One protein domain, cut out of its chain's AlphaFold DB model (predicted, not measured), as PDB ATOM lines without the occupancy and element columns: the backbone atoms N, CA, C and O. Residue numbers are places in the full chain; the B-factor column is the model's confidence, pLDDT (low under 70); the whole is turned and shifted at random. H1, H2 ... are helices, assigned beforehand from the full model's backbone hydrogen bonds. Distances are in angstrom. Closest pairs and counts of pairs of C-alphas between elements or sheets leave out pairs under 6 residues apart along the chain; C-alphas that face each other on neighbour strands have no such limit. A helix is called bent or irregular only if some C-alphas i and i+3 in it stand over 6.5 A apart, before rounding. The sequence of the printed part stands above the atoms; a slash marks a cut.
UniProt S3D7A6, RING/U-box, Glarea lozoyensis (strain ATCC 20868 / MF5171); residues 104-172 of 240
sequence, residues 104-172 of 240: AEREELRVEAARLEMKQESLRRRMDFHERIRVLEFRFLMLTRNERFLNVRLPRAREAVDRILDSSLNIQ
ATOM      1  N   ALA A 104     214.452 217.165  87.427       85.94
ATOM      2  CA  ALA A 104     213.268 217.023  88.273       85.94
ATOM      3  C   ALA A 104     211.985 216.945  87.431       85.94
ATOM      4  O   ALA A 104     211.198 216.017  87.595       85.94
ATOM      5  N   GLU A 105     211.832 217.849  86.462       87.31
ATOM      6  CA  GLU A 105     210.679 217.873  85.550       87.31
ATOM      7  C   GLU A 105     210.612 216.602  84.687       87.31
ATOM      8  O   GLU A 105     209.552 216.008  84.479       87.31
ATOM      9  N   ARG A 106     211.768 216.113  84.223       87.81
ATOM     10  CA  ARG A 106     211.834 214.870  83.448       87.81
ATOM     11  C   ARG A 106     211.466 213.644  84.281       87.81
ATOM     12  O   ARG A 106     210.911 212.690  83.733       87.81
ATOM     13  N   GLU A 107     211.793 213.645  85.568       92.69
ATOM     14  CA  GLU A 107     211.413 212.570  86.479       92.69
ATOM     15  C   GLU A 107     209.921 212.623  86.822       92.69
ATOM     16  O   GLU A 107     209.255 211.590  86.795       92.69
ATOM     17  N   GLU A 108     209.360 213.814  87.023       93.50
ATOM     18  CA  GLU A 108     207.921 214.003  87.226       93.50
ATOM     19  C   GLU A 108     207.104 213.499  86.023       93.50
ATOM     20  O   GLU A 108     206.167 212.713  86.184       93.50
ATOM     21  N   LEU A 109     207.541 213.819  84.799       94.00
ATOM     22  CA  LEU A 109     206.929 213.303  83.570       94.00
ATOM     23  C   LEU A 109     206.981 211.772  83.468       94.00
ATOM     24  O   LEU A 109     206.047 211.152  82.955       94.00
ATOM     25  N   ARG A 110     208.051 211.132  83.957       96.12
ATOM     26  CA  ARG A 110     208.152 209.661  83.981       96.12
ATOM     27  C   ARG A 110     207.187 209.043  84.981       96.12
ATOM     28  O   ARG A 110     206.571 208.022  84.673       96.12
ATOM     29  N   VAL A 111     207.061 209.647  86.160       96.75
ATOM     30  CA  VAL A 111     206.135 209.186  87.198       96.75
ATOM     31  C   VAL A 111     204.694 209.288  86.704       96.75
ATOM     32  O   VAL A 111     203.933 208.327  86.841       96.75
ATOM     33  N   GLU A 112     204.329 210.400  86.063       95.88
ATOM     34  CA  GLU A 112     202.974 210.580  85.535       95.88
ATOM     35  C   GLU A 112     202.681 209.630  84.364       95.88
ATOM     36  O   GLU A 112     201.627 208.992  84.328       95.88
ATOM     37  N   ALA A 113     203.645 209.415  83.461       95.19
ATOM     38  CA  ALA A 113     203.514 208.418  82.398       95.19
ATOM     39  C   ALA A 113     203.266 207.003  82.958       95.19
ATOM     40  O   ALA A 113     202.339 206.316  82.524       95.19
ATOM     41  N   ALA A 114     204.021 206.590  83.982       96.62
ATOM     42  CA  ALA A 114     203.831 205.294  84.635       96.62
ATOM     43  C   ALA A 114     202.444 205.172  85.299       96.62
ATOM     44  O   ALA A 114     201.804 204.115  85.248       96.62
ATOM     45  N   ARG A 115     201.940 206.260  85.894       94.81
ATOM     46  CA  ARG A 115     200.602 206.308  86.499       94.81
ATOM     47  C   ARG A 115     199.500 206.125  85.454       94.81
ATOM     48  O   ARG A 115     198.545 205.373  85.689       94.81
ATOM     49  N   LEU A 116     199.639 206.767  84.295       94.06
ATOM     50  CA  LEU A 116     198.706 206.632  83.175       94.06
ATOM     51  C   LEU A 116     198.724 205.221  82.578       94.06
ATOM     52  O   LEU A 116     197.654 204.657  82.335       94.06
ATOM     53  N   GLU A 117     199.900 204.611  82.425       96.06
ATOM     54  CA  GLU A 117     200.028 203.221  81.966       96.06
ATOM     55  C   GLU A 117     199.331 202.237  82.917       96.06
ATOM     56  O   GLU A 117     198.548 201.389  82.475       96.06
ATOM     57  N   MET A 118     199.516 202.383  84.235       92.62
ATOM     58  CA  MET A 118     198.807 201.554  85.222       92.62
ATOM     59  C   MET A 118     197.282 201.706  85.120       92.62
ATOM     60  O   MET A 118     196.543 200.721  85.242       92.62
ATOM     61  N   LYS A 119     196.789 202.928  84.881       90.94
ATOM     62  CA  LYS A 119     195.356 203.204  84.708       90.94
ATOM     63  C   LYS A 119     194.815 202.572  83.422       90.94
ATOM     64  O   LYS A 119     193.746 201.957  83.461       90.94
ATOM     65  N   GLN A 120     195.550 202.664  82.313       91.31
ATOM     66  CA  GLN A 120     195.180 202.022  81.046       91.31
ATOM     67  C   GLN A 120     195.134 200.496  81.166       91.31
ATOM     68  O   GLN A 120     194.161 199.875  80.738       91.31
ATOM     69  N   GLU A 121     196.131 199.885  81.802       92.25
ATOM     70  CA  GLU A 121     196.172 198.436  82.004       92.25
ATOM     71  C   GLU A 121     195.010 197.950  82.890       92.25
ATOM     72  O   GLU A 121     194.379 196.927  82.608       92.25
ATOM     73  N   SER A 122     194.648 198.713  83.926       85.94
ATOM     74  CA  SER A 122     193.462 198.433  84.748       85.94
ATOM     75  C   SER A 122     192.167 198.447  83.921       85.94
ATOM     76  O   SER A 122     191.342 197.533  84.029       85.94
ATOM     77  N   LEU A 123     191.999 199.439  83.040       82.44
ATOM     78  CA  LEU A 123     190.854 199.512  82.126       82.44
ATOM     79  C   LEU A 123     190.835 198.342  81.138       82.44
ATOM     80  O   LEU A 123     189.780 197.737  80.929       82.44
ATOM     81  N   ARG A 124     191.995 197.965  80.594       84.62
ATOM     82  CA  ARG A 124     192.131 196.829  79.676       84.62
ATOM     83  C   ARG A 124     191.692 195.520  80.329       84.62
ATOM     84  O   ARG A 124     190.852 194.812  79.776       84.62
ATOM     85  N   ARG A 125     192.156 195.238  81.551       80.31
ATOM     86  CA  ARG A 125     191.731 194.047  82.314       80.31
ATOM     87  C   ARG A 125     190.226 194.019  82.570       80.31
ATOM     88  O   ARG A 125     189.617 192.950  82.531       80.31
ATOM     89  N   ARG A 126     189.609 195.180  82.814       70.75
ATOM     90  CA  ARG A 126     188.150 195.289  82.990       70.75
ATOM     91  C   ARG A 126     187.391 195.010  81.694       70.75
ATOM     92  O   ARG A 126     186.375 194.319  81.738       70.75
ATOM     93  N   MET A 127     187.872 195.510  80.557       74.06
ATOM     94  CA  MET A 127     187.277 195.207  79.251       74.06
ATOM     95  C   MET A 127     187.364 193.715  78.927       74.06
ATOM     96  O   MET A 127     186.349 193.111  78.576       74.06
ATOM     97  N   ASP A 128     188.526 193.098  79.147       79.38
ATOM     98  CA  ASP A 128     188.716 191.657  78.957       79.38
ATOM     99  C   ASP A 128     187.780 190.834  79.853       79.38
ATOM    100  O   ASP A 128     187.239 189.809  79.433       79.38
ATOM    101  N   PHE A 129     187.555 191.281  81.091       77.75
ATOM    102  CA  PHE A 129     186.603 190.645  81.998       77.75
ATOM    103  C   PHE A 129     185.160 190.731  81.477       77.75
ATOM    104  O   PHE A 129     184.461 189.716  81.444       77.75
ATOM    105  N   HIS A 130     184.721 191.906  81.013       70.38
ATOM    106  CA  HIS A 130     183.387 192.073  80.428       70.38
ATOM    107  C   HIS A 130     183.189 191.227  79.167       70.38
ATOM    108  O   HIS A 130     182.123 190.632  78.995       70.38
ATOM    109  N   GLU A 131     184.204 191.119  78.313       84.25
ATOM    110  CA  GLU A 131     184.130 190.285  77.114       84.25
ATOM    111  C   GLU A 131     184.016 188.797  77.473       84.25
ATOM    112  O   GLU A 131     183.183 188.075  76.921       84.25
ATOM    113  N   ARG A 132     184.762 188.335  78.485       76.25
ATOM    114  CA  ARG A 132     184.619 186.967  79.010       76.25
ATOM    115  C   ARG A 132     183.212 186.702  79.542       76.25
ATOM    116  O   ARG A 132     182.672 185.628  79.271       76.25
ATOM    117  N   ILE A 133     182.608 187.658  80.253       76.44
ATOM    118  CA  ILE A 133     181.214 187.544  80.710       76.44
ATOM    119  C   ILE A 133     180.272 187.403  79.515       76.44
ATOM    120  O   ILE A 133     179.489 186.456  79.486       76.44
ATOM    121  N   ARG A 134     180.385 188.263  78.496       74.81
ATOM    122  CA  ARG A 134     179.534 188.185  77.295       74.81
ATOM    123  C   ARG A 134     179.645 186.839  76.587       74.81
ATOM    124  O   ARG A 134     178.634 186.254  76.200       74.81
ATOM    125  N   VAL A 135     180.860 186.307  76.448       78.50
ATOM    126  CA  VAL A 135     181.084 184.980  75.856       78.50
ATOM    127  C   VAL A 135     180.415 183.881  76.689       78.50
ATOM    128  O   VAL A 135     179.825 182.955  76.124       78.50
ATOM    129  N   LEU A 136     180.481 183.963  78.022       72.25
ATOM    130  CA  LEU A 136     179.813 183.012  78.912       72.25
ATOM    131  C   LEU A 136     178.287 183.115  78.823       72.25
ATOM    132  O   LEU A 136     177.631 182.082  78.696       72.25
ATOM    133  N   GLU A 137     177.729 184.325  78.815       73.88
ATOM    134  CA  GLU A 137     176.294 184.569  78.631       73.88
ATOM    135  C   GLU A 137     175.804 184.000  77.298       73.88
ATOM    136  O   GLU A 137     174.812 183.269  77.257       73.88
ATOM    137  N   PHE A 138     176.538 184.252  76.211       76.06
ATOM    138  CA  PHE A 138     176.207 183.720  74.894       76.06
ATOM    139  C   PHE A 138     176.251 182.188  74.872       76.06
ATOM    140  O   PHE A 138     175.319 181.541  74.391       76.06
ATOM    141  N   ARG A 139     177.301 181.576  75.435       73.12
ATOM    142  CA  ARG A 139     177.395 180.111  75.549       73.12
ATOM    143  C   ARG A 139     176.246 179.538  76.368       73.12
ATOM    144  O   ARG A 139     175.662 178.535  75.961       73.12
ATOM    145  N   PHE A 140     175.898 180.173  77.482       69.25
ATOM    146  CA  PHE A 140     174.781 179.754  78.319       69.25
ATOM    147  C   PHE A 140     173.451 179.838  77.561       69.25
ATOM    148  O   PHE A 140     172.688 178.875  77.561       69.25
ATOM    149  N   LEU A 141     173.207 180.931  76.834       70.44
ATOM    150  CA  LEU A 141     172.024 181.105  75.988       70.44
ATOM    151  C   LEU A 141     171.925 180.023  74.895       70.44
ATOM    152  O   LEU A 141     170.850 179.488  74.626       70.44
ATOM    153  N   MET A 142     173.051 179.664  74.277       72.62
ATOM    154  CA  MET A 142     173.095 178.607  73.263       72.62
ATOM    155  C   MET A 142     172.836 177.216  73.858       72.62
ATOM    156  O   MET A 142     172.191 176.384  73.217       72.62
ATOM    157  N   LEU A 143     173.293 176.965  75.089       62.03
ATOM    158  CA  LEU A 143     173.018 175.722  75.812       62.03
ATOM    159  C   LEU A 143     171.548 175.618  76.233       62.03
ATOM    160  O   LEU A 143     170.959 174.544  76.106       62.03
ATOM    161  N   THR A 144     170.940 176.714  76.694       56.38
ATOM    162  CA  THR A 144     169.537 176.726  77.140       56.38
ATOM    163  C   THR A 144     168.541 176.653  75.986       56.38
ATOM    164  O   THR A 144     167.481 176.052  76.142       56.38
ATOM    165  N   ARG A 145     168.885 177.169  74.798       64.75
ATOM    166  CA  ARG A 145     168.059 177.024  73.582       64.75
ATOM    167  C   ARG A 145     167.981 175.600  73.034       64.75
ATOM    168  O   ARG A 145     167.106 175.310  72.221       64.75
ATOM    169  N   ASN A 146     168.879 174.702  73.433       59.72
ATOM    170  CA  ASN A 146     168.922 173.347  72.897       59.72
ATOM    171  C   ASN A 146     168.160 172.377  73.821       59.72
ATOM    172  O   ASN A 146     168.748 171.706  74.670       59.72
ATOM    173  N   GLU A 147     166.837 172.282  73.655       49.47
ATOM    174  CA  GLU A 147     165.944 171.472  74.511       49.47
ATOM    175  C   GLU A 147     166.368 169.995  74.640       49.47
ATOM    176  O   GLU A 147     166.162 169.361  75.678       49.47
ATOM    177  N   ARG A 148     166.996 169.422  73.604       55.28
ATOM    178  CA  ARG A 148     167.527 168.047  73.643       55.28
ATOM    179  C   ARG A 148     168.771 167.923  74.522       55.28
ATOM    180  O   ARG A 148     168.963 166.888  75.158       55.28
ATOM    181  N   PHE A 149     169.602 168.965  74.571       52.06
ATOM    182  CA  PHE A 149     170.782 169.012  75.433       52.06
ATOM    183  C   PHE A 149     170.367 169.055  76.901       52.06
ATOM    184  O   PHE A 149     170.922 168.320  77.724       52.06
ATOM    185  N   LEU A 150     169.334 169.851  77.202       49.12
ATOM    186  CA  LEU A 150     168.807 169.959  78.549       49.12
ATOM    187  C   LEU A 150     168.230 168.613  79.024       49.12
ATOM    188  O   LEU A 150     168.663 168.079  80.035       49.12
ATOM    189  N   ASN A 151     167.361 167.969  78.248       49.53
ATOM    190  CA  ASN A 151     166.672 166.754  78.705       49.53
ATOM    191  C   ASN A 151     167.555 165.494  78.853       49.53
ATOM    192  O   ASN A 151     167.188 164.588  79.596       49.53
ATOM    193  N   VAL A 152     168.706 165.404  78.170       58.06
ATOM    194  CA  VAL A 152     169.557 164.187  78.174       58.06
ATOM    195  C   VAL A 152     170.812 164.336  79.039       58.06
ATOM    196  O   VAL A 152     171.294 163.354  79.604       58.06
ATOM    197  N   ARG A 153     171.372 165.548  79.154       52.84
ATOM    198  CA  ARG A 153     172.643 165.786  79.860       52.84
ATOM    199  C   ARG A 153     172.526 166.638  81.117       52.84
ATOM    200  O   ARG A 153     173.528 166.694  81.831       52.84
ATOM    201  N   LEU A 154     171.365 167.232  81.438       48.53
ATOM    202  CA  LEU A 154     171.227 168.097  82.622       48.53
ATOM    203  C   LEU A 154     171.811 167.497  83.902       48.53
ATOM    204  O   LEU A 154     172.502 168.232  84.586       48.53
ATOM    205  N   PRO A 155     171.611 166.211  84.246       54.31
ATOM    206  CA  PRO A 155     172.100 165.702  85.526       54.31
ATOM    207  C   PRO A 155     173.631 165.761  85.648       54.31
ATOM    208  O   PRO A 155     174.154 166.162  86.679       54.31
ATOM    209  N   ARG A 156     174.360 165.438  84.568       50.41
ATOM    210  CA  ARG A 156     175.836 165.464  84.539       50.41
ATOM    211  C   ARG A 156     176.408 166.846  84.223       50.41
ATOM    212  O   ARG A 156     177.470 167.200  84.725       50.41
ATOM    213  N   ALA A 157     175.722 167.620  83.383       48.88
ATOM    214  CA  ALA A 157     176.107 168.990  83.063       48.88
ATOM    215  C   ALA A 157     175.866 169.932  84.249       48.88
ATOM    216  O   ALA A 157     176.663 170.835  84.450       48.88
ATOM    217  N   ARG A 158     174.836 169.682  85.068       50.19
ATOM    218  CA  ARG A 158     174.545 170.422  86.302       50.19
ATOM    219  C   ARG A 158     175.676 170.294  87.310       50.19
ATOM    220  O   ARG A 158     176.192 171.315  87.717       50.19
ATOM    221  N   GLU A 159     176.165 169.088  87.594       55.06
ATOM    222  CA  GLU A 159     177.350 168.932  88.454       55.06
ATOM    223  C   GLU A 159     178.599 169.629  87.893       55.06
ATOM    224  O   GLU A 159     179.423 170.135  88.646       55.06
ATOM    225  N   ALA A 160     178.785 169.634  86.570       54.66
ATOM    226  CA  ALA A 160     179.927 170.305  85.954       54.66
ATOM    227  C   ALA A 160     179.796 171.835  86.005       54.66
ATOM    228  O   ALA A 160     180.779 172.516  86.274       54.66
ATOM    229  N   VAL A 161     178.593 172.361  85.775       51.16
ATOM    230  CA  VAL A 161     178.279 173.790  85.867       51.16
ATOM    231  C   VAL A 161     178.333 174.254  87.320       51.16
ATOM    232  O   VAL A 161     178.950 175.278  87.566       51.16
ATOM    233  N   ASP A 162     177.812 173.482  88.275       54.44
ATOM    234  CA  ASP A 162     177.912 173.761  89.711       54.44
ATOM    235  C   ASP A 162     179.385 173.789  90.148       54.44
ATOM    236  O   ASP A 162     179.804 174.744  90.786       54.44
ATOM    237  N   ARG A 163     180.229 172.847  89.691       58.03
ATOM    238  CA  ARG A 163     181.687 172.892  89.937       58.03
ATOM    239  C   ARG A 163     182.357 174.128  89.331       58.03
ATOM    240  O   ARG A 163     183.224 174.723  89.966       58.03
ATOM    241  N   ILE A 164     181.983 174.518  88.111       52.88
ATOM    242  CA  ILE A 164     182.543 175.708  87.454       52.88
ATOM    243  C   ILE A 164     182.083 176.977  88.177       52.88
ATOM    244  O   ILE A 164     182.915 177.835  88.447       52.88
ATOM    245  N   LEU A 165     180.807 177.085  88.543       49.78
ATOM    246  CA  LEU A 165     180.256 178.229  89.266       49.78
ATOM    247  C   LEU A 165     180.804 178.311  90.692       49.78
ATOM    248  O   LEU A 165     181.223 179.390  91.086       49.78
ATOM    249  N   ASP A 166     180.923 177.202  91.422       55.59
ATOM    250  CA  ASP A 166     181.574 177.164  92.738       55.59
ATOM    251  C   ASP A 166     183.041 177.609  92.638       55.59
ATOM    252  O   ASP A 166     183.496 178.426  93.438       55.59
ATOM    253  N   SER A 167     183.769 177.146  91.611       52.38
ATOM    254  CA  SER A 167     185.169 177.542  91.390       52.38
ATOM    255  C   SER A 167     185.341 178.986  90.903       52.38
ATOM    256  O   SER A 167     186.369 179.599  91.178       52.38
ATOM    257  N   SER A 168     184.350 179.537  90.192       45.88
ATOM    258  CA  SER A 168     184.434 180.863  89.561       45.88
ATOM    259  C   SER A 168     183.790 181.973  90.393       45.88
ATOM    260  O   SER A 168     184.161 183.131  90.236       45.88
ATOM    261  N   LEU A 169     182.811 181.648  91.243       48.91
ATOM    262  CA  LEU A 169     182.034 182.627  92.008       48.91
ATOM    263  C   LEU A 169     182.258 182.541  93.517       48.91
ATOM    264  O   LEU A 169     181.877 183.485  94.192       48.91
ATOM    265  N   ASN A 170     182.865 181.478  94.060       43.75
ATOM    266  CA  ASN A 170     183.137 181.311  95.499       43.75
ATOM    267  C   ASN A 170     181.931 181.639  96.418       43.75
ATOM    268  O   ASN A 170     182.087 182.050  97.567       43.75
ATOM    269  N   ILE A 171     180.710 181.489  95.901       43.12
ATOM    270  CA  ILE A 171     179.457 181.698  96.618       43.12
ATOM    271  C   ILE A 171     178.770 180.339  96.617       43.12
ATOM    272  O   ILE A 171     178.195 179.936  95.611       43.12
ATOM    273  N   GLN A 172     178.830 179.643  97.751       38.34
ATOM    274  CA  GLN A 172     178.107 178.395  97.979       38.34
ATOM    275  C   GLN A 172     176.595 178.628  97.828       38.34
ATOM    276  O   GLN A 172     175.914 179.016  98.777       38.34
TER     277      GLN A 172
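Overview. This is residues 104 to 172 of the 240 residues of the protein "RING/U-box" of Glarea lozoyensis (strain ATCC 20868 / MF5171) (UniProt S3D7A6). A long helix, H1, makes a shaft, and at its far end a tight turn leads into the shorter H2, which kinks and folds back as a hook. H1 makes most of the length. The printed part has 69 residues with two named helices, H1 then H2, and no named strand: all helix. It is extended, with a radius of gyration of the C-alphas of 21.0 A and spans of 69 by 24 by 12 A.

Arrangement. H1, residues 104 to 144, and H2, residues 147 to 169, only just touch, with 3 pairs of C-alphas within 8 A, and only at the corner by their tight link. H1 touches H2 with residues 143 to 144 alone, and H2 touches H1 with residues 149 to 150 alone; the closest C-alphas of the two helices, those of Thr 144 and Leu 150, are 7.0 A apart. They run opposite ways at a shallow tilt of 27 degrees, H2's line being a rough one. H2 has a kink of 89 degrees near residue 154 and is irregular: C-alphas 152 and 155 are 7.9 A apart. Every O i to N i+4 pair is within hydrogen-bond range in H1, and 16 of 19 in H2.

Along the chain. H1 begins at C-alpha 104 (213.268, 217.023, 88.273) and measures 60.5 A. H2 measures 26.3 A and ends at C-alpha 169 (182.034, 182.627, 92.008).

Size, cuts and confidence. The C-alphas farthest apart, of Ala 104 and Val 152, are 69.3 A apart. The printed part has no cut. Residue 140 and residues 143 to 172 have pLDDT under 70.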